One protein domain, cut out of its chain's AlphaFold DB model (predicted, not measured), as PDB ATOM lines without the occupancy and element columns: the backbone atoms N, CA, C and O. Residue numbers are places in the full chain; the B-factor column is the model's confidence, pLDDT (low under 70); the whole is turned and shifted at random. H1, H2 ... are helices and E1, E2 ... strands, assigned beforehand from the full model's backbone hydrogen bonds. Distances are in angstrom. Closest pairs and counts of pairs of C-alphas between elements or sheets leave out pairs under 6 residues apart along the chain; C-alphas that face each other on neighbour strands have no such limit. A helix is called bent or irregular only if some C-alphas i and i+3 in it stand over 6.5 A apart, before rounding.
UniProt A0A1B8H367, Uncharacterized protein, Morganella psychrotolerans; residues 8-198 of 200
ATOM      1  N   TYR A   8     -14.631  18.755  38.441       85.31
ATOM      2  CA  TYR A   8     -14.316  19.482  39.657       85.31
ATOM      3  C   TYR A   8     -13.015  19.018  40.331       85.31
ATOM      4  O   TYR A   8     -12.140  19.869  40.511       85.31
ATOM      5  N   PRO A   9     -12.778  17.715  40.611       87.56
ATOM      6  CA  PRO A   9     -11.525  17.282  41.228       87.56
ATOM      7  C   PRO A   9     -10.310  17.662  40.382       87.56
ATOM      8  O   PRO A   9      -9.284  18.089  40.907       87.56
ATOM      9  N   ARG A  10     -10.439  17.571  39.055       87.75
ATOM     10  CA  ARG A  10      -9.376  17.912  38.110       87.75
ATOM     11  C   ARG A  10      -9.102  19.412  38.062       87.75
ATOM     12  O   ARG A  10      -7.942  19.815  38.066       87.75
ATOM     13  N   ILE A  11     -10.146  20.235  38.038       92.94
ATOM     14  CA  ILE A  11     -10.025  21.693  38.108       92.94
ATOM     15  C   ILE A  11      -9.333  22.087  39.416       92.94
ATOM     16  O   ILE A  11      -8.415  22.898  39.378       92.94
ATOM     17  N   CYS A  12      -9.668  21.452  40.541       91.62
ATOM     18  CA  CYS A  12      -8.987  21.675  41.818       91.62
ATOM     19  C   CYS A  12      -7.508  21.252  41.815       91.62
ATOM     20  O   CYS A  12      -6.730  21.785  42.598       91.62
ATOM     21  N   MET A  13      -7.074  20.339  40.942       91.25
ATOM     22  CA  MET A  13      -5.640  20.054  40.786       91.25
ATOM     23  C   MET A  13      -4.906  21.150  40.003       91.25
ATOM     24  O   MET A  13      -3.739  21.420  40.272       91.25
ATOM     25  N   ILE A  14      -5.577  21.774  39.034       93.19
ATOM     26  CA  ILE A  14      -5.010  22.841  38.192       93.19
ATOM     27  C   ILE A  14      -5.039  24.192  38.922       93.19
ATOM     28  O   ILE A  14      -4.093  24.975  38.840       93.19
ATOM     29  N   TYR A  15      -6.129  24.455  39.639       94.38
ATOM     30  CA  TYR A  15      -6.418  25.686  40.364       94.38
ATOM     31  C   TYR A  15      -6.978  25.337  41.760       94.38
ATOM     32  O   TYR A  15      -8.195  25.295  41.949       94.38
ATOM     33  N   PRO A  16      -6.109  25.050  42.750       92.62
ATOM     34  CA  PRO A  16      -6.521  24.572  44.079       92.62
ATOM     35  C   PRO A  16      -7.452  25.499  44.861       92.62
ATOM     36  O   PRO A  16      -8.225  25.040  45.695       92.62
ATOM     37  N   GLN A  17      -7.406  26.797  44.580       90.75
ATOM     38  CA  GLN A  17      -8.257  27.816  45.192       90.75
ATOM     39  C   GLN A  17      -9.617  27.992  44.482       90.75
ATOM     40  O   GLN A  17     -10.329  28.959  44.759       90.75
ATOM     41  N   CYS A  18      -9.971  27.086  43.563       90.25
ATOM     42  CA  CYS A  18     -11.247  27.090  42.850       90.25
ATOM     43  C   CYS A  18     -12.447  27.103  43.810       90.25
ATOM     44  O   CYS A  18     -12.521  26.315  44.755       90.25
ATOM     45  N   ASN A  19     -13.419  27.969  43.529       89.06
ATOM     46  CA  ASN A  19     -14.679  28.079  44.259       89.06
ATOM     47  C   ASN A  19     -15.902  27.932  43.328       89.06
ATOM     48  O   ASN A  19     -15.790  27.790  42.112       89.06
ATOM     49  N   ALA A  20     -17.108  27.978  43.900       87.94
ATOM     50  CA  ALA A  20     -18.349  27.796  43.145       87.94
ATOM     51  C   ALA A  20     -18.580  28.850  42.042       87.94
ATOM     52  O   ALA A  20     -19.174  28.526  41.016       87.94
ATOM     53  N   SER A  21     -18.123  30.095  42.228       88.56
ATOM     54  CA  SER A  21     -18.211  31.141  41.198       88.56
ATOM     55  C   SER A  21     -17.356  30.782  39.985       88.56
ATOM     56  O   SER A  21     -17.833  30.874  38.853       88.56
ATOM     57  N   ASP A  22     -16.148  30.267  40.222       89.88
ATOM     58  CA  ASP A  22     -15.237  29.848  39.157       89.88
ATOM     59  C   ASP A  22     -15.848  28.722  38.310       89.88
ATOM     60  O   ASP A  22     -15.820  28.769  37.082       89.88
ATOM     61  N   LEU A  23     -16.479  27.738  38.962       88.38
ATOM     62  CA  LEU A  23     -17.119  26.587  38.305       88.38
ATOM     63  C   LEU A  23     -18.410  26.926  37.555       88.38
ATOM     64  O   LEU A  23     -18.850  26.148  36.702       88.38
ATOM     65  N   ASN A  24     -19.043  28.042  37.906       88.25
ATOM     66  CA  ASN A  24     -20.209  28.565  37.202       88.25
ATOM     67  C   ASN A  24     -19.806  29.498  36.051       88.25
ATOM     68  O   ASN A  24     -20.635  29.807  35.195       88.25
ATOM     69  N   CYS A  25     -18.545  29.929  36.006       88.31
ATOM     70  CA  CYS A  25     -18.014  30.753  34.936       88.31
ATOM     71  C   CYS A  25     -17.554  29.888  33.759       88.31
ATOM     72  O   CYS A  25     -16.403  29.465  33.671       88.31
ATOM     73  N   ASP A  26     -18.485  29.637  32.842       89.94
ATOM     74  CA  ASP A  26     -18.217  28.889  31.620       89.94
ATOM     75  C   ASP A  26     -18.880  29.553  30.402       89.94
ATOM     76  O   ASP A  26     -19.850  29.038  29.846       89.94
ATOM     77  N   PRO A  27     -18.387  30.727  29.959       90.44
ATOM     78  CA  PRO A  27     -19.005  31.489  28.869       90.44
ATOM     79  C   PRO A  27     -18.993  30.762  27.516       90.44
ATOM     80  O   PRO A  27     -19.665  31.192  26.580       90.44
ATOM     81  N   LYS A  28     -18.208  29.686  27.381       88.12
ATOM     82  CA  LYS A  28     -18.164  28.835  26.184       88.12
ATOM     83  C   LYS A  28     -19.052  27.594  26.296       88.12
ATOM     84  O   LYS A  28     -19.219  26.900  25.298       88.12
ATOM     85  N   GLY A  29     -19.632  27.344  27.469       90.19
ATOM     86  CA  GLY A  29     -20.573  26.259  27.718       90.19
ATOM     87  C   GLY A  29     -19.976  24.855  27.611       90.19
ATOM     88  O   GLY A  29     -20.703  23.904  27.333       90.19
ATOM     89  N   TYR A  30     -18.661  24.694  27.781       90.75
ATOM     90  CA  TYR A  30     -17.999  23.388  27.687       90.75
ATOM     91  C   TYR A  30     -18.542  22.367  28.692       90.75
ATOM     92  O   TYR A  30     -18.610  21.177  28.383       90.75
ATOM     93  N   ARG A  31     -18.993  22.821  29.864       89.62
ATOM     94  CA  ARG A  31     -19.653  21.989  30.874       89.62
ATOM     95  C   ARG A  31     -20.991  21.439  30.377       89.62
ATOM     96  O   ARG A  31     -21.322  20.295  30.674       89.62
ATOM     97  N   GLN A  32     -21.770  22.243  29.652       89.88
ATOM     98  CA  GLN A  32     -23.077  21.845  29.113       89.88
ATOM     99  C   GLN A  32     -22.972  21.123  27.759       89.88
ATOM    100  O   GLN A  32     -23.915  20.439  27.365       89.88
ATOM    101  N   HIS A  33     -21.831  21.239  27.071       91.31
ATOM    102  CA  HIS A  33     -21.568  20.658  25.752       91.31
ATOM    103  C   HIS A  33     -20.351  19.706  25.778       91.31
ATOM    104  O   HIS A  33     -19.280  20.036  25.253       91.31
ATOM    105  N   PRO A  34     -20.483  18.516  26.403       88.94
ATOM    106  CA  PRO A  34     -19.374  17.576  26.586       88.94
ATOM    107  C   PRO A  34     -18.822  17.008  25.269       88.94
ATOM    108  O   PRO A  34     -17.659  16.608  25.207       88.94
ATOM    109  N   ASP A  35     -19.626  16.984  24.211       92.69
ATOM    110  CA  ASP A  35     -19.228  16.632  22.848       92.69
ATOM    111  C   ASP A  35     -18.246  17.658  22.262       92.69
ATOM    112  O   ASP A  35     -17.174  17.275  21.785       92.69
ATOM    113  N   ILE A  36     -18.550  18.955  22.393       93.44
ATOM    114  CA  ILE A  36     -17.670  20.049  21.955       93.44
ATOM    115  C   ILE A  36     -16.371  20.040  22.765       93.44
ATOM    116  O   ILE A  36     -15.285  20.184  22.192       93.44
ATOM    117  N   PHE A  37     -16.469  19.847  24.086       94.31
ATOM    118  CA  PHE A  37     -15.296  19.695  24.948       94.31
ATOM    119  C   PHE A  37     -14.408  18.544  24.460       94.31
ATOM    120  O   PHE A  37     -13.221  18.740  24.209       94.31
ATOM    121  N   THR A  38     -14.995  17.358  24.273       94.88
ATOM    122  CA  THR A  38     -14.269  16.142  23.883       94.88
ATOM    123  C   THR A  38     -13.601  16.296  22.522       94.88
ATOM    124  O   THR A  38     -12.442  15.917  22.356       94.88
ATOM    125  N   GLN A  39     -14.302  16.881  21.546       96.50
ATOM    126  CA  GLN A  39     -13.745  17.133  20.222       96.50
ATOM    127  C   GLN A  39     -12.495  18.020  20.307       96.50
ATOM    128  O   GLN A  39     -11.430  17.624  19.830       96.50
ATOM    129  N   LYS A  40     -12.610  19.187  20.951       96.44
ATOM    130  CA  LYS A  40     -11.506  20.150  21.079       96.44
ATOM    131  C   LYS A  40     -10.348  19.594  21.898       96.44
ATOM    132  O   LYS A  40      -9.198  19.759  21.513       96.44
ATOM    133  N   TYR A  41     -10.643  18.880  22.982       96.94
ATOM    134  CA  TYR A  41      -9.634  18.191  23.783       96.94
ATOM    135  C   TYR A  41      -8.826  17.214  22.914       96.94
ATOM    136  O   TYR A  41      -7.597  17.251  22.911       96.94
ATOM    137  N   ASN A  42      -9.497  16.388  22.107       97.62
ATOM    138  CA  ASN A  42      -8.833  15.435  21.214       97.62
ATOM    139  C   ASN A  42      -8.048  16.117  20.079       97.62
ATOM    140  O   ASN A  42      -7.020  15.598  19.645       97.62
ATOM    141  N   GLU A  43      -8.514  17.260  19.571       97.56
ATOM    142  CA  GLU A  43      -7.758  18.104  18.635       97.56
ATOM    143  C   GLU A  43      -6.461  18.607  19.279       97.56
ATOM    144  O   GLU A  43      -5.385  18.345  18.742       97.56
ATOM    145  N   THR A  44      -6.540  19.200  20.475       97.56
ATOM    146  CA  THR A  44      -5.362  19.654  21.227       97.56
ATOM    147  C   THR A  44      -4.391  18.511  21.504       97.56
ATOM    148  O   THR A  44      -3.191  18.655  21.292       97.56
ATOM    149  N   ARG A  45      -4.876  17.343  21.941       97.75
ATOM    150  CA  ARG A  45      -4.013  16.183  22.219       97.75
ATOM    151  C   ARG A  45      -3.260  15.707  20.978       97.75
ATOM    152  O   ARG A  45      -2.078  15.387  21.089       97.75
ATOM    153  N   ARG A  46      -3.913  15.682  19.810       98.25
ATOM    154  CA  ARG A  46      -3.260  15.333  18.536       98.25
ATOM    155  C   ARG A  46      -2.206  16.359  18.140       98.25
ATOM    156  O   ARG A  46      -1.128  15.972  17.705       98.25
ATOM    157  N   GLU A  47      -2.501  17.642  18.315       98.00
ATOM    158  CA  GLU A  47      -1.549  18.716  18.030       98.00
ATOM    159  C   GLU A  47      -0.321  18.633  18.944       98.00
ATOM    160  O   GLU A  47       0.809  18.653  18.458       98.00
ATOM    161  N   ILE A  48      -0.528  18.424  20.247       98.12
ATOM    162  CA  ILE A  48       0.565  18.207  21.199       98.12
ATOM    163  C   ILE A  48       1.422  17.021  20.760       98.12
ATOM    164  O   ILE A  48       2.633  17.159  20.649       98.12
ATOM    165  N   GLN A  49       0.812  15.873  20.458       97.12
ATOM    166  CA  GLN A  49       1.542  14.680  20.019       97.12
ATOM    167  C   GLN A  49       2.342  14.904  18.731       97.12
ATOM    168  O   GLN A  49       3.439  14.369  18.604       97.12
ATOM    169  N   ALA A  50       1.811  15.683  17.788       97.69
ATOM    170  CA  ALA A  50       2.477  15.964  16.521       97.69
ATOM    171  C   ALA A  50       3.697  16.887  16.673       97.69
ATOM    172  O   ALA A  50       4.638  16.782  15.889       97.69
ATOM    173  N   PHE A  51       3.678  17.789  17.658       97.56
ATOM    174  CA  PHE A  51       4.680  18.847  17.797       97.56
ATOM    175  C   PHE A  51       5.547  18.750  19.049       97.56
ATOM    176  O   PHE A  51       6.425  19.593  19.215       97.56
ATOM    177  N   TYR A  52       5.327  17.768  19.925       97.25
ATOM    178  CA  TYR A  52       6.092  17.636  21.162       97.25
ATOM    179  C   TYR A  52       7.588  17.470  20.869       97.25
ATOM    180  O   TYR A  52       8.025  16.447  20.340       97.25
ATOM    181  N   GLY A  53       8.371  18.494  21.207       95.12
ATOM    182  CA  GLY A  53       9.804  18.569  20.928       95.12
ATOM    183  C   GLY A  53      10.657  18.504  22.190       95.12
ATOM    184  O   GLY A  53      10.159  18.629  23.309       95.12
ATOM    185  N   THR A  54      11.967  18.338  22.021       93.81
ATOM    186  CA  THR A  54      12.938  18.475  23.124       93.81
ATOM    187  C   THR A  54      13.093  19.950  23.494       93.81
ATOM    188  O   THR A  54      13.139  20.792  22.603       93.81
ATOM    189  N   CYS A  55      13.154  20.270  24.790       92.88
ATOM    190  CA  CYS A  55      13.285  21.652  25.248       92.88
ATOM    191  C   CYS A  55      14.668  22.233  24.906       92.88
ATOM    192  O   CYS A  55      15.695  21.654  25.255       92.88
ATOM    193  N   CYS A  56      14.685  23.394  24.254       88.94
ATOM    194  CA  CYS A  56      15.861  24.221  24.029       88.94
ATOM    195  C   CYS A  56      15.857  25.370  25.044       88.94
ATOM    196  O   CYS A  56      15.198  26.387  24.840       88.94
ATOM    197  N   GLU A  57      16.586  25.217  26.148       82.06
ATOM    198  CA  GLU A  57      16.608  26.231  27.215       82.06
ATOM    199  C   GLU A  57      17.272  27.547  26.796       82.06
ATOM    200  O   GLU A  57      16.982  28.596  27.353       82.06
ATOM    201  N   THR A  58      18.155  27.514  25.801       85.88
ATOM    202  CA  THR A  58      18.831  28.712  25.283       85.88
ATOM    203  C   THR A  58      18.102  29.332  24.095       85.88
ATOM    204  O   THR A  58      18.607  30.279  23.499       85.88
ATOM    205  N   GLY A  59      16.965  28.755  23.692       87.00
ATOM    206  CA  GLY A  59      16.150  29.282  22.609       87.00
ATOM    207  C   GLY A  59      15.559  30.631  22.993       87.00
ATOM    208  O   GLY A  59      15.154  30.836  24.140       87.00
ATOM    209  N   THR A  60      15.507  31.532  22.019       94.06
ATOM    210  CA  THR A  60      14.770  32.789  22.106       94.06
ATOM    211  C   THR A  60      13.684  32.821  21.037       94.06
ATOM    212  O   THR A  60      13.728  32.073  20.052       94.06
ATOM    213  N   ILE A  61      12.654  33.630  21.267       96.25
ATOM    214  CA  ILE A  61      11.497  33.725  20.389       96.25
ATOM    215  C   ILE A  61      11.052  35.172  20.208       96.25
ATOM    216  O   ILE A  61      10.884  35.919  21.170       96.25
ATOM    217  N   HIS A  62      10.744  35.542  18.971       96.31
ATOM    218  CA  HIS A  62      10.169  36.850  18.696       96.31
ATOM    219  C   HIS A  62       8.752  36.927  19.303       96.31
ATOM    220  O   HIS A  62       7.911  36.068  18.995       96.31
ATOM    221  N   PRO A  63       8.410  37.949  20.110       94.12
ATOM    222  CA  PRO A  63       7.132  38.032  20.822       94.12
ATOM    223  C   PRO A  63       5.929  38.058  19.870       94.12
ATOM    224  O   PRO A  63       4.870  37.504  20.171       94.12
ATOM    225  N   GLY A  64       6.097  38.620  18.669       94.62
ATOM    226  CA  GLY A  64       5.067  38.607  17.626       94.62
ATOM    227  C   GLY A  64       4.696  37.206  17.118       94.62
ATOM    228  O   GLY A  64       3.621  37.052  16.550       94.62
ATOM    229  N   SER A  65       5.538  36.191  17.342       94.56
ATOM    230  CA  SER A  65       5.258  34.795  16.965       94.56
ATOM    231  C   SER A  65       4.490  34.010  18.033       94.56
ATOM    232  O   SER A  65       4.117  32.871  17.790       94.56
ATOM    233  N   VAL A  66       4.246  34.610  19.204       95.69
ATOM    234  CA  VAL A  66       3.522  34.008  20.339       95.69
ATOM    235  C   VAL A  66       2.466  34.962  20.906       95.69
ATOM    236  O   VAL A  66       2.140  34.933  22.091       95.69
ATOM    237  N   ASN A  67       1.916  35.823  20.045       91.94
ATOM    238  CA  ASN A  67       0.981  36.889  20.419       91.94
ATOM    239  C   ASN A  67      -0.482  36.431  20.577       91.94
ATOM    240  O   ASN A  67      -1.359  37.249  20.858       91.94
ATOM    241  N   ASN A  68      -0.758  35.141  20.396       95.00
ATOM    242  CA  ASN A  68      -2.066  34.540  20.620       95.00
ATOM    243  C   ASN A  68      -1.945  33.288  21.506       95.00
ATOM    244  O   ASN A  68      -0.854  32.724  21.635       95.00
ATOM    245  N   PRO A  69      -3.054  32.836  22.127       94.88
ATOM    246  CA  PRO A  69      -3.012  31.711  23.053       94.88
ATOM    247  C   PRO A  69      -2.414  30.438  22.451       94.88
ATOM    248  O   PRO A  69      -1.590  29.813  23.114       94.88
ATOM    249  N   SER A  70      -2.793  30.086  21.214       96.06
ATOM    250  CA  SER A  70      -2.340  28.864  20.541       96.06
ATOM    251  C   SER A  70      -0.836  28.840  20.351       96.06
ATOM    252  O   SER A  70      -0.171  27.912  20.806       96.06
ATOM    253  N   ASP A  71      -0.284  29.897  19.764       97.25
ATOM    254  CA  ASP A  71       1.156  29.976  19.537       97.25
ATOM    255  C   ASP A  71       1.939  30.036  20.856       97.25
ATOM    256  O   ASP A  71       3.018  29.444  20.977       97.25
ATOM    257  N   SER A  72       1.372  30.676  21.886       97.69
ATOM    258  CA  SER A  72       2.015  30.767  23.193       97.69
ATOM    259  C   SER A  72       2.240  29.397  23.832       97.69
ATOM    260  O   SER A  72       3.385  29.090  24.172       97.69
ATOM    261  N   TRP A  73       1.214  28.544  23.955       98.12
ATOM    262  CA  TRP A  73       1.414  27.206  24.531       98.12
ATOM    263  C   TRP A  73       2.109  26.247  23.560       98.12
ATOM    264  O   TRP A  73       2.894  25.401  23.995       98.12
ATOM    265  N   LEU A  74       1.888  26.389  22.249       98.06
ATOM    266  CA  LEU A  74       2.493  25.507  21.251       98.06
ATOM    267  C   LEU A  74       4.010  25.712  21.150       98.06
ATOM    268  O   LEU A  74       4.737  24.744  20.936       98.06
ATOM    269  N   SER A  75       4.511  26.932  21.359       97.56
ATOM    270  CA  SER A  75       5.959  27.191  21.440       97.56
ATOM    271  C   SER A  75       6.640  26.407  22.573       97.56
ATOM    272  O   SER A  75       7.742  25.893  22.384       97.56
ATOM    273  N   VAL A  76       5.961  26.231  23.713       98.12
ATOM    274  CA  VAL A  76       6.449  25.428  24.848       98.12
ATOM    275  C   VAL A  76       6.415  23.940  24.506       98.12
ATOM    276  O   VAL A  76       7.400  23.226  24.700       98.12
ATOM    277  N   VAL A  77       5.313  23.466  23.917       97.94
ATOM    278  CA  VAL A  77       5.171  22.075  23.445       97.94
ATOM    279  C   VAL A  77       6.269  21.708  22.445       97.94
ATOM    280  O   VAL A  77       6.912  20.669  22.589       97.94
ATOM    281  N   LYS A  78       6.546  22.592  21.481       97.31
ATOM    282  CA  LYS A  78       7.632  22.444  20.498       97.31
ATOM    283  C   LYS A  78       9.029  22.466  21.119       97.31
ATOM    284  O   LYS A  78       9.988  22.110  20.445       97.31
ATOM    285  N   GLY A  79       9.146  22.869  22.385       96.50
ATOM    286  CA  GLY A  79      10.418  22.997  23.085       96.50
ATOM    287  C   GLY A  79      11.220  24.224  22.667       96.50
ATOM    288  O   GLY A  79      12.428  24.239  22.856       96.50
ATOM    289  N   LEU A  80      10.579  25.251  22.106       96.50
ATOM    290  CA  LEU A  80      11.263  26.488  21.704       96.50
ATOM    291  C   LEU A  80      11.633  27.366  22.904       96.50
ATOM    292  O   LEU A  80      12.542  28.181  22.807       96.50
ATOM    293  N   ARG A  81      10.909  27.201  24.016       95.69
ATOM    294  CA  ARG A  81      11.139  27.878  25.293       95.69
ATOM    295  C   ARG A  81      10.573  27.047  26.452       95.69
ATOM    296  O   ARG A  81       9.633  26.272  26.232       95.69
ATOM    297  N   PRO A  82      11.092  27.207  27.678       97.00
ATOM    298  CA  PRO A  82      10.676  26.416  28.834       97.00
ATOM    299  C   PRO A  82       9.350  26.875  29.455       97.00
ATOM    300  O   PRO A  82       8.712  26.077  30.140       97.00
ATOM    301  N   LEU A  83       8.920  28.118  29.212       97.25
ATOM    302  CA  LEU A  83       7.737  28.736  29.818       97.25
ATOM    303  C   LEU A  83       6.945  29.553  28.791       97.25
ATOM    304  O   LEU A  83       7.506  30.262  27.961       97.25
ATOM    305  N   GLY A  84       5.621  29.495  28.886       97.12
ATOM    306  CA  GLY A  84       4.697  30.324  28.123       97.12
ATOM    307  C   GLY A  84       3.497  30.728  28.969       97.12
ATOM    308  O   GLY A  84       3.125  30.037  29.921       97.12
ATOM    309  N   GLN A  85       2.876  31.847  28.608       97.12
ATOM    310  CA  GLN A  85       1.702  32.381  29.289       97.12
ATOM    311  C   GLN A  85       0.574  32.638  28.293       97.12
ATOM    312  O   GLN A  85       0.787  33.194  27.217       97.12
ATOM    313  N   PHE A  86      -0.642  32.260  28.664       97.06
ATOM    314  CA  PHE A  86      -1.862  32.648  27.959       97.06
ATOM    315  C   PHE A  86      -3.017  32.798  28.953       97.06
ATOM    316  O   PHE A  86      -2.823  32.706  30.168       97.06
ATOM    317  N   SER A  87      -4.216  33.096  28.462       94.88
ATOM    318  CA  SER A  87      -5.398  33.229  29.309       94.88
ATOM    319  C   SER A  87      -6.588  32.466  28.759       94.88
ATOM    320  O   SER A  87      -6.802  32.454  27.546       94.88
ATOM    321  N   VAL A  88      -7.397  31.916  29.658       94.69
ATOM    322  CA  VAL A  88      -8.686  31.288  29.349       94.69
ATOM    323  C   VAL A  88      -9.808  31.992  30.107       94.69
ATOM    324  O   VAL A  88      -9.589  32.601  31.153       94.69
ATOM    325  N   LEU A  89     -11.024  31.914  29.571       92.94
ATOM    326  CA  LEU A  89     -12.225  32.495  30.192       92.94
ATOM    327  C   LEU A  89     -13.015  31.482  31.033       92.94
ATOM    328  O   LEU A  89     -14.009  31.837  31.652       92.94
ATOM    329  N   SER A  90     -12.615  30.211  31.001       93.25
ATOM    330  CA  SER A  90     -13.288  29.101  31.672       93.25
ATOM    331  C   SER A  90     -12.237  28.098  32.128       93.25
ATOM    332  O   SER A  90     -11.337  27.760  31.360       93.25
ATOM    333  N   LEU A  91     -12.369  27.586  33.354       94.75
ATOM    334  CA  LEU A  91     -11.544  26.469  33.831       94.75
ATOM    335  C   LEU A  91     -11.906  25.144  33.144       94.75
ATOM    336  O   LEU A  91     -11.189  24.170  33.329       94.75
ATOM    337  N   TYR A  92     -12.978  25.117  32.340       94.75
ATOM    338  CA  TYR A  92     -13.359  23.984  31.495       94.75
ATOM    339  C   TYR A  92     -12.710  24.024  30.102       94.75
ATOM    340  O   TYR A  92     -13.097  23.246  29.232       94.75
ATOM    341  N   ASP A  93     -11.764  24.936  29.844       95.56
ATOM    342  CA  ASP A  93     -11.142  25.058  28.524       95.56
ATOM    343  C   ASP A  93     -10.440  23.742  28.109       95.56
ATOM    344  O   ASP A  93      -9.521  23.286  28.797       95.56
ATOM    345  N   PRO A  94     -10.829  23.105  26.987       95.88
ATOM    346  CA  PRO A  94     -10.260  21.824  26.570       95.88
ATOM    347  C   PRO A  94      -8.741  21.860  26.363       95.88
ATOM    348  O   PRO A  94      -8.075  20.845  26.582       95.88
ATOM    349  N   VAL A  95      -8.184  23.017  25.982       96.81
ATOM    350  CA  VAL A  95      -6.740  23.190  25.783       96.81
ATOM    351  C   VAL A  95      -6.002  23.047  27.109       96.81
ATOM    352  O   VAL A  95      -5.014  22.317  27.192       96.81
ATOM    353  N   LEU A  96      -6.518  23.681  28.167       96.75
ATOM    354  CA  LEU A  96      -5.960  23.612  29.521       96.75
ATOM    355  C   LEU A  96      -5.833  22.157  29.991       96.75
ATOM    356  O   LEU A  96      -4.795  21.740  30.503       96.75
ATOM    357  N   HIS A  97      -6.877  21.372  29.751       96.19
ATOM    358  CA  HIS A  97      -6.926  19.955  30.091       96.19
ATOM    359  C   HIS A  97      -5.993  19.105  29.219       96.19
ATOM    360  O   HIS A  97      -5.271  18.251  29.737       96.19
ATOM    361  N   GLY A  98      -5.943  19.364  27.910       96.56
ATOM    362  CA  GLY A  98      -5.019  18.688  26.998       96.56
ATOM    363  C   GLY A  98      -3.555  18.864  27.403       96.56
ATOM    364  O   GLY A  98      -2.798  17.886  27.421       96.56
ATOM    365  N   LEU A  99      -3.184  20.090  27.785       97.62
ATOM    366  CA  LEU A  99      -1.853  20.429  28.289       97.62
ATOM    367  C   LEU A  99      -1.572  19.767  29.643       97.62
ATOM    368  O   LEU A  99      -0.524  19.145  29.798       97.62
ATOM    369  N   TYR A 100      -2.511  19.839  30.592       96.19
ATOM    370  CA  TYR A 100      -2.357  19.250  31.927       96.19
ATOM    371  C   TYR A 100      -2.112  17.732  31.893       96.19
ATOM    372  O   TYR A 100      -1.290  17.224  32.653       96.19
ATOM    373  N   ASP A 101      -2.766  17.011  30.979       95.44
ATOM    374  CA  ASP A 101      -2.598  15.557  30.830       95.44
ATOM    375  C   ASP A 101      -1.329  15.167  30.059       95.44
ATOM    376  O   ASP A 101      -1.133  13.996  29.721       95.44
ATOM    377  N   THR A 102      -0.505  16.123  29.631       96.38
ATOM    378  CA  THR A 102       0.699  15.833  28.843       96.38
ATOM    379  C   THR A 102       1.874  15.569  29.779       96.38
ATOM    380  O   THR A 102       2.297  16.483  30.491       96.38
ATOM    381  N   PRO A 103       2.448  14.350  29.780       94.25
ATOM    382  CA  PRO A 103       3.671  14.087  30.527       94.25
ATOM    383  C   PRO A 103       4.781  15.053  30.096       94.25
ATOM    384  O   PRO A 103       4.923  15.358  28.917       94.25
ATOM    385  N   GLY A 104       5.545  15.563  31.059       96.06
ATOM    386  CA  GLY A 104       6.596  16.550  30.798       96.06
ATOM    387  C   GLY A 104       6.109  17.999  30.686       96.06
ATOM    388  O   GLY A 104       6.945  18.893  30.635       96.06
ATOM    389  N   LEU A 105       4.798  18.271  30.717       97.81
ATOM    390  CA  LEU A 105       4.274  19.630  30.887       97.81
ATOM    391  C   LEU A 105       3.747  19.844  32.302       97.81
ATOM    392  O   LEU A 105       3.156  18.962  32.926       97.81
ATOM    393  N   GLY A 106       3.958  21.042  32.822       97.25
ATOM    394  CA  GLY A 106       3.337  21.521  34.040       97.25
ATOM    395  C   GLY A 106       2.476  22.745  33.770       97.25
ATOM    396  O   GLY A 106       2.655  23.449  32.777       97.25
ATOM    397  N   ILE A 107       1.513  22.964  34.663       97.19
ATOM    398  CA  ILE A 107       0.583  24.086  34.602       97.19
ATOM    399  C   ILE A 107       0.557  24.780  35.962       97.19
ATOM    400  O   ILE A 107       0.514  24.111  36.997       97.19
ATOM    401  N   LYS A 108       0.571  26.115  35.962       96.12
ATOM    402  CA  LYS A 108       0.088  26.930  37.085       96.12
ATOM    403  C   LYS A 108      -1.057  27.806  36.583       96.12
ATOM    404  O   LYS A 108      -1.011  28.309  35.461       96.12
ATOM    405  N   CYS A 109      -2.072  27.986  37.416       95.56
ATOM    406  CA  CYS A 109      -3.240  28.798  37.110       95.56
ATOM    407  C   CYS A 109      -3.463  29.822  38.221       95.56
ATOM    408  O   CYS A 109      -3.365  29.493  39.404       95.56
ATOM    409  N   TYR A 110      -3.795  31.052  37.844       92.19
ATOM    410  CA  TYR A 110      -4.253  32.066  38.786       92.19
ATOM    411  C   TYR A 110      -5.272  33.004  38.143       92.19
ATOM    412  O   TYR A 110      -5.247  33.260  36.941       92.19
ATOM    413  N   LEU A 111      -6.188  33.522  38.955       90.38
ATOM    414  CA  LEU A 111      -7.196  34.475  38.511       90.38
ATOM    415  C   LEU A 111      -6.562  35.859  38.306       90.38
ATOM    416  O   LEU A 111      -5.935  36.408  39.216       90.38
ATOM    417  N   LYS A 112      -6.755  36.450  37.124       86.12
ATOM    418  CA  LYS A 112      -6.499  37.872  36.897       86.12
ATOM    419  C   LYS A 112      -7.594  38.651  37.618       86.12
ATOM    420  O   LYS A 112      -8.765  38.524  37.283       86.12
ATOM    421  N   GLN A 113      -7.213  39.443  38.611       68.25
ATOM    422  CA  GLN A 113      -8.154  40.303  39.324       68.25
ATOM    423  C   GLN A 113      -8.759  41.314  38.345       68.25
ATOM    424  O   GLN A 113      -7.974  41.948  37.644       68.25
ATOM    425  N   ASN A 114     -10.101  41.371  38.253       66.19
ATOM    426  CA  ASN A 114     -10.976  42.410  37.664       66.19
ATOM    427  C   ASN A 114     -12.433  41.875  37.568       66.19
ATOM    428  O   ASN A 114     -12.689  40.731  37.935       66.19
ATOM    429  N   ASP A 115     -13.373  42.674  37.041       60.03
ATOM    430  CA  ASP A 115     -14.815  42.356  36.902       60.03
ATOM    431  C   ASP A 115     -15.152  41.148  35.999       60.03
ATOM    432  O   ASP A 115     -16.311  40.747  35.891       60.03
ATOM    433  N   ILE A 116     -14.159  40.569  35.321       75.62
ATOM    434  CA  ILE A 116     -14.318  39.409  34.441       75.62
ATOM    435  C   ILE A 116     -13.350  38.327  34.903       75.62
ATOM    436  O   ILE A 116     -12.150  38.574  35.028       75.62
ATOM    437  N   ASN A 117     -13.866  37.110  35.072       83.50
ATOM    438  CA  ASN A 117     -13.044  35.942  35.358       83.50
ATOM    439  C   ASN A 117     -12.169  35.615  34.141       83.50
ATOM    440  O   ASN A 117     -12.617  35.021  33.159       83.50
ATOM    441  N   ILE A 118     -10.910  36.034  34.209       91.31
ATOM    442  CA  ILE A 118      -9.866  35.675  33.255       91.31
ATOM    443  C   ILE A 118      -8.819  34.892  34.035       91.31
ATOM    444  O   ILE A 118      -8.197  35.424  34.952       91.31
ATOM    445  N   TYR A 119      -8.597  33.639  33.663       93.75
ATOM    446  CA  TYR A 119      -7.585  32.800  34.291       93.75
ATOM    447  C   TYR A 119      -6.303  32.884  33.484       93.75
ATOM    448  O   TYR A 119      -6.301  32.629  32.279       93.75
ATOM    449  N   ILE A 120      -5.213  33.257  34.142       95.06
ATOM    450  CA  ILE A 120      -3.881  33.238  33.558       95.06
ATOM    451  C   ILE A 120      -3.309  31.842  33.733       95.06
ATOM    452  O   ILE A 120      -3.237  31.320  34.845       95.06
ATOM    453  N   ILE A 121      -2.909  31.256  32.610       97.69
ATOM    454  CA  ILE A 121      -2.326  29.928  32.529       97.69
ATOM    455  C   ILE A 121      -0.848  30.083  32.201       97.69
ATOM    456  O   ILE A 121      -0.492  30.656  31.170       97.69
ATOM    457  N   LEU A 122      -0.003  29.549  33.077       98.06
ATOM    458  CA  LEU A 122       1.407  29.319  32.807       98.06
ATOM    459  C   LEU A 122       1.574  27.857  32.432       98.06
ATOM    460  O   LEU A 122       1.226  26.977  33.219       98.06
ATOM    461  N   VAL A 123       2.107  27.608  31.242       98.25
ATOM    462  CA  VAL A 123       2.492  26.278  30.779       98.25
ATOM    463  C   VAL A 123       4.003  26.209  30.710       98.25
ATOM    464  O   VAL A 123       4.641  27.100  30.152       98.25
ATOM    465  N   TYR A 124       4.574  25.165  31.298       98.06
ATOM    466  CA  TYR A 124       6.018  25.024  31.399       98.06
ATOM    467  C   TYR A 124       6.486  23.591  31.173       98.06
ATOM    468  O   TYR A 124       5.722  22.630  31.301       98.06
ATOM    469  N   ARG A 125       7.766  23.458  30.846       97.62
ATOM    470  CA  ARG A 125       8.484  22.196  30.669       97.62
ATOM    471  C   ARG A 125       8.937  21.649  32.017       97.62
ATOM    472  O   ARG A 125       9.697  22.297  32.721       97.62
ATOM    473  N   ARG A 126       8.468  20.462  32.403       96.62
ATOM    474  CA  ARG A 126       8.938  19.770  33.623       96.62
ATOM    475  C   ARG A 126      10.317  19.146  33.444       96.62
ATOM    476  O   ARG A 126      10.960  18.800  34.423       96.62
ATOM    477  N   ASP A 127      10.730  18.959  32.199       93.62
ATOM    478  CA  ASP A 127      12.036  18.457  31.789       93.62
ATOM    479  C   ASP A 127      13.069  19.582  31.584       93.62
ATOM    480  O   ASP A 127      14.080  19.363  30.928       93.62
ATOM    481  N   SER A 128      12.813  20.775  32.133       93.75
ATOM    482  CA  SER A 128      13.718  21.926  32.122       93.75
ATOM    483  C   SER A 128      13.840  22.518  33.524       93.75
ATOM    484  O   SER A 128      12.827  22.708  34.206       93.75
ATOM    485  N   ASP A 129      15.057  22.891  33.919       90.06
ATOM    486  CA  ASP A 129      15.325  23.529  35.220       90.06
ATOM    487  C   ASP A 129      14.675  24.924  35.313       90.06
ATOM    488  O   ASP A 129      14.327  25.410  36.396       90.06
ATOM    489  N   GLN A 130      14.456  25.557  34.157       94.44
ATOM    490  CA  GLN A 130      13.853  26.882  34.027       94.44
ATOM    491  C   GLN A 130      12.322  26.841  33.949       94.44
ATOM    492  O   GLN A 130      11.677  27.878  34.078       94.44
ATOM    493  N   GLY A 131      11.714  25.665  33.763       96.12
ATOM    494  CA  GLY A 131      10.271  25.548  33.568       96.12
ATOM    495  C   GLY A 131       9.458  25.904  34.813       96.12
ATOM    496  O   GLY A 131       8.756  26.916  34.833       96.12
ATOM    497  N   GLU A 132       9.522  25.076  35.862       96.56
ATOM    498  CA  GLU A 132       8.739  25.336  37.081       96.56
ATOM    499  C   GLU A 132       9.264  26.555  37.846       96.56
ATOM    500  O   GLU A 132       8.465  27.383  38.287       96.56
ATOM    501  N   THR A 133      10.588  26.698  37.956       96.44
ATOM    502  CA  THR A 133      11.221  27.857  38.601       96.44
ATOM    503  C   THR A 133      10.799  29.153  37.913       96.44
ATOM    504  O   THR A 133      10.292  30.056  38.575       96.44
ATOM    505  N   GLY A 134      10.869  29.209  36.578       96.81
ATOM    506  CA  GLY A 134      10.423  30.370  35.811       96.81
ATOM    507  C   GLY A 134       8.929  30.654  35.979       96.81
ATOM    508  O   GLY A 134       8.531  31.814  36.069       96.81
ATOM    509  N   ALA A 135       8.081  29.624  36.088       97.19
ATOM    510  CA  ALA A 135       6.657  29.815  36.367       97.19
ATOM    511  C   ALA A 135       6.411  30.442  37.754       97.19
ATOM    512  O   ALA A 135       5.528  31.291  37.902       97.19
ATOM    513  N   LEU A 136       7.181  30.045  38.772       96.75
ATOM    514  CA  LEU A 136       7.111  30.633  40.113       96.75
ATOM    515  C   LEU A 136       7.632  32.078  40.123       96.75
ATOM    516  O   LEU A 136       6.977  32.955  40.693       96.75
ATOM    517  N   ASP A 137       8.739  32.344  39.430       97.56
ATOM    518  CA  ASP A 137       9.309  33.688  39.286       97.56
ATOM    519  C   ASP A 137       8.361  34.626  38.532       97.56
ATOM    520  O   ASP A 137       8.195  35.788  38.913       97.56
ATOM    521  N   PHE A 138       7.654  34.120  37.517       97.25
ATOM    522  CA  PHE A 138       6.625  34.877  36.808       97.25
ATOM    523  C   PHE A 138       5.494  35.303  37.752       97.25
ATOM    524  O   PHE A 138       5.046  36.450  37.721       97.25
ATOM    525  N   ILE A 139       5.035  34.399  38.624       95.38
ATOM    526  CA  ILE A 139       4.008  34.713  39.628       95.38
ATOM    527  C   ILE A 139       4.530  35.766  40.615       95.38
ATOM    528  O   ILE A 139       3.807  36.712  40.941       95.38
ATOM    529  N   ALA A 140       5.781  35.648  41.064       96.31
ATOM    530  CA  ALA A 140       6.406  36.636  41.939       96.31
ATOM    531  C   ALA A 140       6.482  38.024  41.274       96.31
ATOM    532  O   ALA A 140       6.092  39.016  41.892       96.31
ATOM    533  N   LEU A 141       6.873  38.090  39.998       96.75
ATOM    534  CA  LEU A 141       6.881  39.326  39.209       96.75
ATOM    535  C   LEU A 141       5.491  39.938  39.043       96.75
ATOM    536  O   LEU A 141       5.337  41.155  39.123       96.75
ATOM    537  N   MET A 142       4.464  39.119  38.824       94.19
ATOM    538  CA  MET A 142       3.084  39.605  38.741       94.19
ATOM    539  C   MET A 142       2.612  40.211  40.067       94.19
ATOM    540  O   MET A 142       1.925  41.234  40.060       94.19
ATOM    541  N   ASN A 143       3.010  39.628  41.201       93.94
ATOM    542  CA  ASN A 143       2.724  40.184  42.524       93.94
ATOM    543  C   ASN A 143       3.494  41.490  42.774       93.94
ATOM    544  O   ASN A 143       2.915  42.441  43.296       93.94
ATOM    545  N   GLU A 144       4.761  41.568  42.356       95.75
ATOM    546  CA  GLU A 144       5.564  42.798  42.407       95.75
ATOM    547  C   GLU A 144       4.911  43.910  41.571       95.75
ATOM    548  O   GLU A 144       4.664  45.006  42.073       95.75
ATOM    549  N   LYS A 145       4.516  43.595  40.330       94.94
ATOM    550  CA  LYS A 145       3.787  44.510  39.440       94.94
ATOM    551  C   LYS A 145       2.500  45.012  40.080       94.94
ATOM    552  O   LYS A 145       2.214  46.206  40.041       94.94
ATOM    553  N   LYS A 146       1.724  44.110  40.682       92.38
ATOM    554  CA  LYS A 146       0.489  44.463  41.378       92.38
ATOM    555  C   LYS A 146       0.757  45.430  42.534       92.38
ATOM    556  O   LYS A 146       0.092  46.458  42.610       92.38
ATOM    557  N   ALA A 147       1.749  45.148  43.378       94.06
ATOM    558  CA  ALA A 147       2.111  46.033  44.482       94.06
ATOM    559  C   ALA A 147       2.498  47.433  43.976       94.06
ATOM    560  O   ALA A 147       1.989  48.428  44.483       94.06
ATOM    561  N   MET A 148       3.301  47.518  42.908       94.06
ATOM    562  CA  MET A 148       3.645  48.796  42.271       94.06
ATOM    563  C   MET A 148       2.417  49.553  41.744       94.06
ATOM    564  O   MET A 148       2.347  50.776  41.854       94.06
ATOM    565  N   MET A 149       1.444  48.839  41.175       93.19
ATOM    566  CA  MET A 149       0.199  49.419  40.667       93.19
ATOM    567  C   MET A 149      -0.732  49.927  41.775       93.19
ATOM    568  O   MET A 149      -1.487  50.873  41.540       93.19
ATOM    569  N   GLU A 150      -0.699  49.307  42.954       92.62
ATOM    570  CA  GLU A 150      -1.538  49.657  44.107       92.62
ATOM    571  C   GLU A 150      -0.918  50.760  44.975       92.62
ATOM    572  O   GLU A 150      -1.642  51.632  45.450       92.62
ATOM    573  N   SER A 151       0.406  50.748  45.164       91.50
ATOM    574  CA  SER A 151       1.116  51.687  46.045       91.50
ATOM    575  C   SER A 151       1.860  52.806  45.314       91.50
ATOM    576  O   SER A 151       2.478  53.644  45.966       91.50
ATOM    577  N   GLY A 152       1.892  52.785  43.980       87.56
ATOM    578  CA  GLY A 152       2.609  53.776  43.181       87.56
ATOM    579  C   GLY A 152       1.985  55.170  43.257       87.56
ATOM    580  O   GLY A 152       0.779  55.327  43.453       87.56
ATOM    581  N   GLU A 153       2.807  56.193  43.053       87.12
ATOM    582  CA  GLU A 153       2.343  57.572  42.899       87.12
ATOM    583  C   GLU A 153       1.884  57.845  41.455       87.12
ATOM    584  O   GLU A 153       2.159  57.067  40.540       87.12
ATOM    585  N   GLY A 154       1.158  58.948  41.255       90.06
ATOM    586  CA  GLY A 154       0.668  59.376  39.944       90.06
ATOM    587  C   GLY A 154      -0.706  58.818  39.561       90.06
ATOM    588  O   GLY A 154      -1.458  58.267  40.367       90.06
ATOM    589  N   THR A 155      -1.062  59.007  38.301       92.69
ATOM    590  CA  THR A 155      -2.255  58.499  37.628       92.69
ATOM    591  C   THR A 155      -2.178  56.988  37.409       92.69
ATOM    592  O   THR A 155      -1.121  56.366  37.498       92.69
ATOM    593  N   HIS A 156      -3.319  56.368  37.094       92.12
ATOM    594  CA  HIS A 156      -3.341  54.952  36.721       92.12
ATOM    595  C   HIS A 156      -2.412  54.663  35.533       92.12
ATOM    596  O   HIS A 156      -1.679  53.680  35.565       92.12
ATOM    597  N   GLU A 157      -2.412  55.530  34.516       94.06
ATOM    598  CA  GLU A 157      -1.584  55.364  33.320       94.06
ATOM    599  C   GLU A 157      -0.084  55.428  33.649       94.06
ATOM    600  O   GLU A 157       0.671  54.555  33.221       94.06
ATOM    601  N   GLU A 158       0.347  56.394  34.463       94.06
ATOM    602  CA  GLU A 158       1.744  56.496  34.908       94.06
ATOM    603  C   GLU A 158       2.189  55.240  35.659       94.06
ATOM    604  O   GLU A 158       3.260  54.704  35.375       94.06
ATOM    605  N   ARG A 159       1.343  54.706  36.552       94.50
ATOM    606  CA  ARG A 159       1.643  53.450  37.257       94.50
ATOM    607  C   ARG A 159       1.763  52.265  36.305       94.50
ATOM    608  O   ARG A 159       2.680  51.458  36.475       94.50
ATOM    609  N   VAL A 160       0.895  52.174  35.290       93.69
ATOM    610  CA  VAL A 160       0.981  51.124  34.259       93.69
ATOM    611  C   VAL A 160       2.346  51.187  33.584       93.69
ATOM    612  O   VAL A 160       3.114  50.233  33.698       93.69
ATOM    613  N   TYR A 161       2.696  52.313  32.959       95.06
ATOM    614  CA  TYR A 161       3.954  52.421  32.214       95.06
ATOM    615  C   TYR A 161       5.191  52.314  33.107       95.06
ATOM    616  O   TYR A 161       6.187  51.722  32.698       95.06
ATOM    617  N   TYR A 162       5.134  52.825  34.339       95.31
ATOM    618  CA  TYR A 162       6.228  52.682  35.295       95.31
ATOM    619  C   TYR A 162       6.461  51.217  35.684       95.31
ATOM    620  O   TYR A 162       7.602  50.752  35.668       95.31
ATOM    621  N   SER A 163       5.395  50.474  35.998       95.50
ATOM    622  CA  SER A 163       5.509  49.055  36.353       95.50
ATOM    623  C   SER A 163       5.987  48.196  35.177       95.50
ATOM    624  O   SER A 163       6.871  47.357  35.361       95.50
ATOM    625  N   GLU A 164       5.495  48.453  33.958       95.75
ATOM    626  CA  GLU A 164       5.959  47.771  32.740       95.75
ATOM    627  C   GLU A 164       7.421  48.103  32.427       95.75
ATOM    628  O   GLU A 164       8.192  47.212  32.093       95.75
ATOM    629  N   TYR A 165       7.848  49.359  32.586       96.25
ATOM    630  CA  TYR A 165       9.245  49.746  32.377       96.25
ATOM    631  C   TYR A 165      10.189  49.054  33.369       96.25
ATOM    632  O   TYR A 165      11.255  48.575  32.989       96.25
ATOM    633  N   LYS A 166       9.809  48.977  34.650       96.69
ATOM    634  CA  LYS A 166      10.656  48.381  35.694       96.69
ATOM    635  C   LYS A 166      10.772  46.865  35.592       96.69
ATOM    636  O   LYS A 166      11.818  46.324  35.946       96.69
ATOM    637  N   LEU A 167       9.715  46.188  35.148       97.56
ATOM    638  CA  LEU A 167       9.631  44.724  35.179       97.56
ATOM    639  C   LEU A 167       9.677  44.079  33.791       97.56
ATOM    640  O   LEU A 167       9.925  42.879  33.696       97.56
ATOM    641  N   GLY A 168       9.479  44.852  32.722       97.12
ATOM    642  CA  GLY A 168       9.332  44.367  31.351       97.12
ATOM    643  C   GLY A 168      10.496  43.507  30.879       97.12
ATOM    644  O   GLY A 168      10.263  42.438  30.323       97.12
ATOM    645  N   ARG A 169      11.744  43.898  31.186       98.19
ATOM    646  CA  ARG A 169      12.917  43.061  30.889       98.19
ATOM    647  C   ARG A 169      12.841  41.698  31.564       98.19
ATOM    648  O   ARG A 169      12.973  40.692  30.882       98.19
ATOM    649  N   ARG A 170      12.572  41.662  32.872       98.00
ATOM    650  CA  ARG A 170      12.502  40.407  33.641       98.00
ATOM    651  C   ARG A 170      11.377  39.506  33.122       98.00
ATOM    652  O   ARG A 170      11.563  38.301  33.017       98.00
ATOM    653  N   PHE A 171      10.235  40.081  32.736       97.62
ATOM    654  CA  PHE A 171       9.172  39.329  32.061       97.62
ATOM    655  C   PHE A 171       9.610  38.787  30.696       97.62
ATOM    656  O   PHE A 171       9.327  37.632  30.388       97.62
ATOM    657  N   GLY A 172      10.285  39.602  29.883       97.38
ATOM    658  CA  GLY A 172      10.771  39.198  28.566       97.38
ATOM    659  C   GLY A 172      11.809  38.082  28.637       97.38
ATOM    660  O   GLY A 172      11.700  37.112  27.896       97.38
ATOM    661  N   GLU A 173      12.752  38.175  29.575       97.00
ATOM    662  CA  GLU A 173      13.761  37.145  29.842       97.00
ATOM    663  C   GLU A 173      13.104  35.828  30.281       97.00
ATOM    664  O   GLU A 173      13.374  34.791  29.683       97.00
ATOM    665  N   LEU A 174      12.162  35.864  31.236       96.25
ATOM    666  CA  LEU A 174      11.422  34.666  31.670       96.25
ATOM    667  C   LEU A 174      10.581  34.021  30.560       96.25
ATOM    668  O   LEU A 174      10.328  32.820  30.592       96.25
ATOM    669  N   LEU A 175      10.104  34.812  29.596       96.56
ATOM    670  CA  LEU A 175       9.335  34.324  28.446       96.56
ATOM    671  C   LEU A 175      10.211  33.997  27.228       96.56
ATOM    672  O   LEU A 175       9.664  33.608  26.187       96.56
ATOM    673  N   HIS A 176      11.533  34.118  27.384       96.88
ATOM    674  CA  HIS A 176      12.558  33.846  26.381       96.88
ATOM    675  C   HIS A 176      12.396  34.691  25.116       96.88
ATOM    676  O   HIS A 176      12.574  34.196  24.006       96.88
ATOM    677  N   TYR A 177      12.031  35.966  25.256       97.62
ATOM    678  CA  TYR A 177      12.003  36.871  24.111       97.62
ATOM    679  C   TYR A 177      13.404  37.237  23.630       97.62
ATOM    680  O   TYR A 177      14.360  37.240  24.406       97.62
ATOM    681  N   ASP A 178      13.521  37.539  22.336       97.56
ATOM    682  CA  ASP A 178      14.791  37.968  21.754       97.56
ATOM    683  C   ASP A 178      15.319  39.229  22.476       97.56
ATOM    684  O   ASP A 178      14.552  40.168  22.724       97.56
ATOM    685  N   PRO A 179      16.622  39.303  22.823       97.25
ATOM    686  CA  PRO A 179      17.172  40.435  23.573       97.25
ATOM    687  C   PRO A 179      16.958  41.800  22.904       97.25
ATOM    688  O   PRO A 179      16.744  42.798  23.595       97.25
ATOM    689  N   GLU A 180      16.989  41.845  21.569       97.62
ATOM    690  CA  GLU A 180      16.730  43.066  20.795       97.62
ATOM    691  C   GLU A 180      15.278  43.541  20.955       97.62
ATOM    692  O   GLU A 180      15.041  44.736  21.149       97.62
ATOM    693  N   ASP A 181      14.311  42.617  20.976       98.06
ATOM    694  CA  ASP A 181      12.897  42.932  21.198       98.06
ATOM    695  C   ASP A 181      12.648  43.424  22.625       98.06
ATOM    696  O   ASP A 181      11.894  44.378  22.842       98.06
ATOM    697  N   ILE A 182      13.323  42.820  23.608       98.25
ATOM    698  CA  ILE A 182      13.275  43.267  25.005       98.25
ATOM    699  C   ILE A 182      13.816  44.696  25.119       98.25
ATOM    700  O   ILE A 182      13.186  45.557  25.741       98.25
ATOM    701  N   GLN A 183      14.964  44.972  24.496       98.06
ATOM    702  CA  GLN A 183      15.565  46.302  24.497       98.06
ATOM    703  C   GLN A 183      14.659  47.335  23.812       98.06
ATOM    704  O   GLN A 183      14.506  48.452  24.316       98.06
ATOM    705  N   HIS A 184      14.037  46.964  22.691       97.69
ATOM    706  CA  HIS A 184      13.101  47.825  21.980       97.69
ATOM    707  C   HIS A 184      11.865  48.153  22.829       97.69
ATOM    708  O   HIS A 184      11.507  49.326  22.979       97.69
ATOM    709  N   TYR A 185      11.245  47.135  23.434       97.25
ATOM    710  CA  TYR A 185      10.082  47.303  24.303       97.25
ATOM    711  C   TYR A 185      10.385  48.235  25.479       97.25
ATOM    712  O   TYR A 185       9.609  49.142  25.787       97.25
ATOM    713  N   GLU A 186      11.545  48.070  26.107       96.62
ATOM    714  CA  GLU A 186      11.957  48.915  27.220       96.62
ATOM    715  C   GLU A 186      12.147  50.380  26.833       96.62
ATOM    716  O   GLU A 186      11.673  51.274  27.539       96.62
ATOM    717  N   ALA A 187      12.806  50.636  25.702       96.75
ATOM    718  CA  ALA A 187      12.989  51.988  25.189       96.75
ATOM    719  C   ALA A 187      11.637  52.659  24.895       96.75
ATOM    720  O   ALA A 187      11.447  53.840  25.206       96.75
ATOM    721  N   MET A 188      10.675  51.897  24.366       96.75
ATOM    722  CA  MET A 188       9.306  52.359  24.139       96.75
ATOM    723  C   MET A 188       8.599  52.709  25.456       96.75
ATOM    724  O   MET A 188       8.043  53.804  25.575       96.75
ATOM    725  N   MET A 189       8.656  51.830  26.465       96.94
ATOM    726  CA  MET A 189       8.061  52.095  27.785       96.94
ATOM    727  C   MET A 189       8.680  53.328  28.446       96.94
ATOM    728  O   MET A 189       7.955  54.189  28.948       96.94
ATOM    729  N   LYS A 190      10.010  53.465  28.377       94.88
ATOM    730  CA  LYS A 190      10.724  54.631  28.904       94.88
ATOM    731  C   LYS A 190      10.282  55.923  28.221       94.88
ATOM    732  O   LYS A 190       9.953  56.891  28.898       94.88
ATOM    733  N   THR A 191      10.239  55.930  26.889       96.06
ATOM    734  CA  THR A 191       9.845  57.108  26.098       96.06
ATOM    735  C   THR A 191       8.436  57.567  26.462       96.06
ATOM    736  O   THR A 191       8.176  58.764  26.617       96.06
ATOM    737  N   ARG A 192       7.516  56.612  26.640       94.56
ATOM    738  CA  ARG A 192       6.141  56.921  27.032       94.56
ATOM    739  C   ARG A 192       6.067  57.480  28.450       94.56
ATOM    740  O   ARG A 192       5.375  58.471  28.658       94.56
ATOM    741  N   LEU A 193       6.808  56.900  29.389       93.00
ATOM    742  CA  LEU A 193       6.878  57.388  30.764       93.00
ATOM    743  C   LEU A 193       7.461  58.811  30.847       93.00
ATOM    744  O   LEU A 193       6.902  59.659  31.535       93.00
ATOM    745  N   ASP A 194       8.534  59.099  30.105       93.62
ATOM    746  CA  ASP A 194       9.131  60.443  30.045       93.62
ATOM    747  C   ASP A 194       8.128  61.481  29.498       93.62
ATOM    748  O   ASP A 194       8.071  62.619  29.971       93.62
ATOM    749  N   SER A 195       7.296  61.075  28.533       93.12
ATOM    750  CA  SER A 195       6.250  61.930  27.955       93.12
ATOM    751  C   SER A 195       5.120  62.240  28.940       93.12
ATOM    752  O   SER A 195       4.579  63.340  28.905       93.12
ATOM    753  N   LEU A 196       4.761  61.292  29.813       90.62
ATOM    754  CA  LEU A 196       3.731  61.492  30.842       90.62
ATOM    755  C   LEU A 196       4.213  62.424  31.962       90.62
ATOM    756  O   LEU A 196       3.445  63.248  32.442       90.62
ATOM    757  N   ASN A 197       5.499  62.346  32.312       84.25
ATOM    758  CA  ASN A 197       6.104  63.148  33.381       84.25
ATOM    759  C   ASN A 197       6.512  64.570  32.948       84.25
ATOM    760  O   ASN A 197       7.021  65.343  33.763       84.25
ATOM    761  N   SER A 198       6.355  64.919  31.668       79.75
ATOM    762  CA  SER A 198       6.687  66.255  31.171       79.75
ATOM    763  C   SER A 198       5.582  67.251  31.553       79.75
ATOM    764  O   SER A 198       4.408  66.943  31.345       79.75
TER     765      SER A 198
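This is residues 8 to 198 of the 200 residues of an uncharacterized protein of Morganella psychrotolerans (UniProt A0A1B8H367). A small, strongly twisted sheet of three strands is sandwiched between helices, with H7 over one face, H5 and H6 over the other, and H3 packed on H6. H7 runs past the sheet, and the chain folds back twice, through H8 and H9, into a row of three long helices that reaches away from the sheet. The printed part has 191 residues, with named elements in the order H1 H2 H3 H4 H5 E1 H6 E2 E3 H7 H8 H9; the sheet, E1 E3 E2, is antiparallel. The class is mostly helix, and the whole is compact, with a radius of gyration of the C-alphas of 17.7 A and spans of 57, 38 and 24 A.

In the sheet, E3, residues 118 to 125, is the inner strand, between E1, residues 83 to 88, and E2, residues 105 to 112. N 86 and O 121 are 3.0 A apart, and N 108 and O 122 2.9 A, both within hydrogen-bond range. E2 and E3 form a hairpin. H7, residues 129 to 151, is on one face, along E3 at 15 degrees on the local plane and 10.2 A over the sheet. H5, residues 69 to 77, and H6, residues 94 to 100, are on the opposite face, giving three layers, helices on both faces of a sheet. E1, H6 and E2 form a split strand-helix-strand unit, two strands running the same way with E3 between them, its crossover right-handed. H3, residues 34 to 51, touches H6 at a steep tilt of 48 degrees, closest at the C-alphas of Tyr 41 and Pro 94, 4.6 A. H3 and H5 touch only at their ends, closest at the C-alphas of Ile 48 and Val 77, 6.4 A. H1, residues 8 to 14, only grazes the sheet with residues 11 to 14; H2, residues 20 to 24, is not on it. H4, residues 63 to 66, and H5 only just touch, with 3 pairs of C-alphas within 8 A, and only at the corner. H8, residues 156 to 174, forms helical hairpins with H7, at a shallow tilt of 12 degrees, and with H9, residues 179 to 196, at 11 degrees; the closest C-alphas are Met 149 and Arg 159, 5.5 A, and Tyr 165 and Met 189, 5.3 A. H7 and H9 are apart. Every O i to N i+4 pair is within hydrogen-bond range in H1, H2, H3, H6 and H9, against 4 of 5 in H5, 18 of 19 in H7 and 13 of 15 in H8; H4 is too short for such a pair.

H7 is 33.3 A long, H9 26.0 A, H3 and H8 25.6 A each. H7 and H8 are irregular, with C-alphas 129 and 132 7.1 A apart and C-alphas 166 and 169 7.5 A apart; H8 has a kink of 49 degrees near residue 167. C-alpha 8, where H1 begins, is at (-14.316, 19.482, 39.657), and C-alpha 196, where H9 ends, at (3.731, 61.492, 30.842).

The C-alphas farthest apart are those of Asp 35 and Ser 198, 56.6 A. The printed part has no cut, and the link from H3 to H4 is long, with 11 residues. The mean pLDDT of the printed part is 93.8; residues 113 to 115 are under 70.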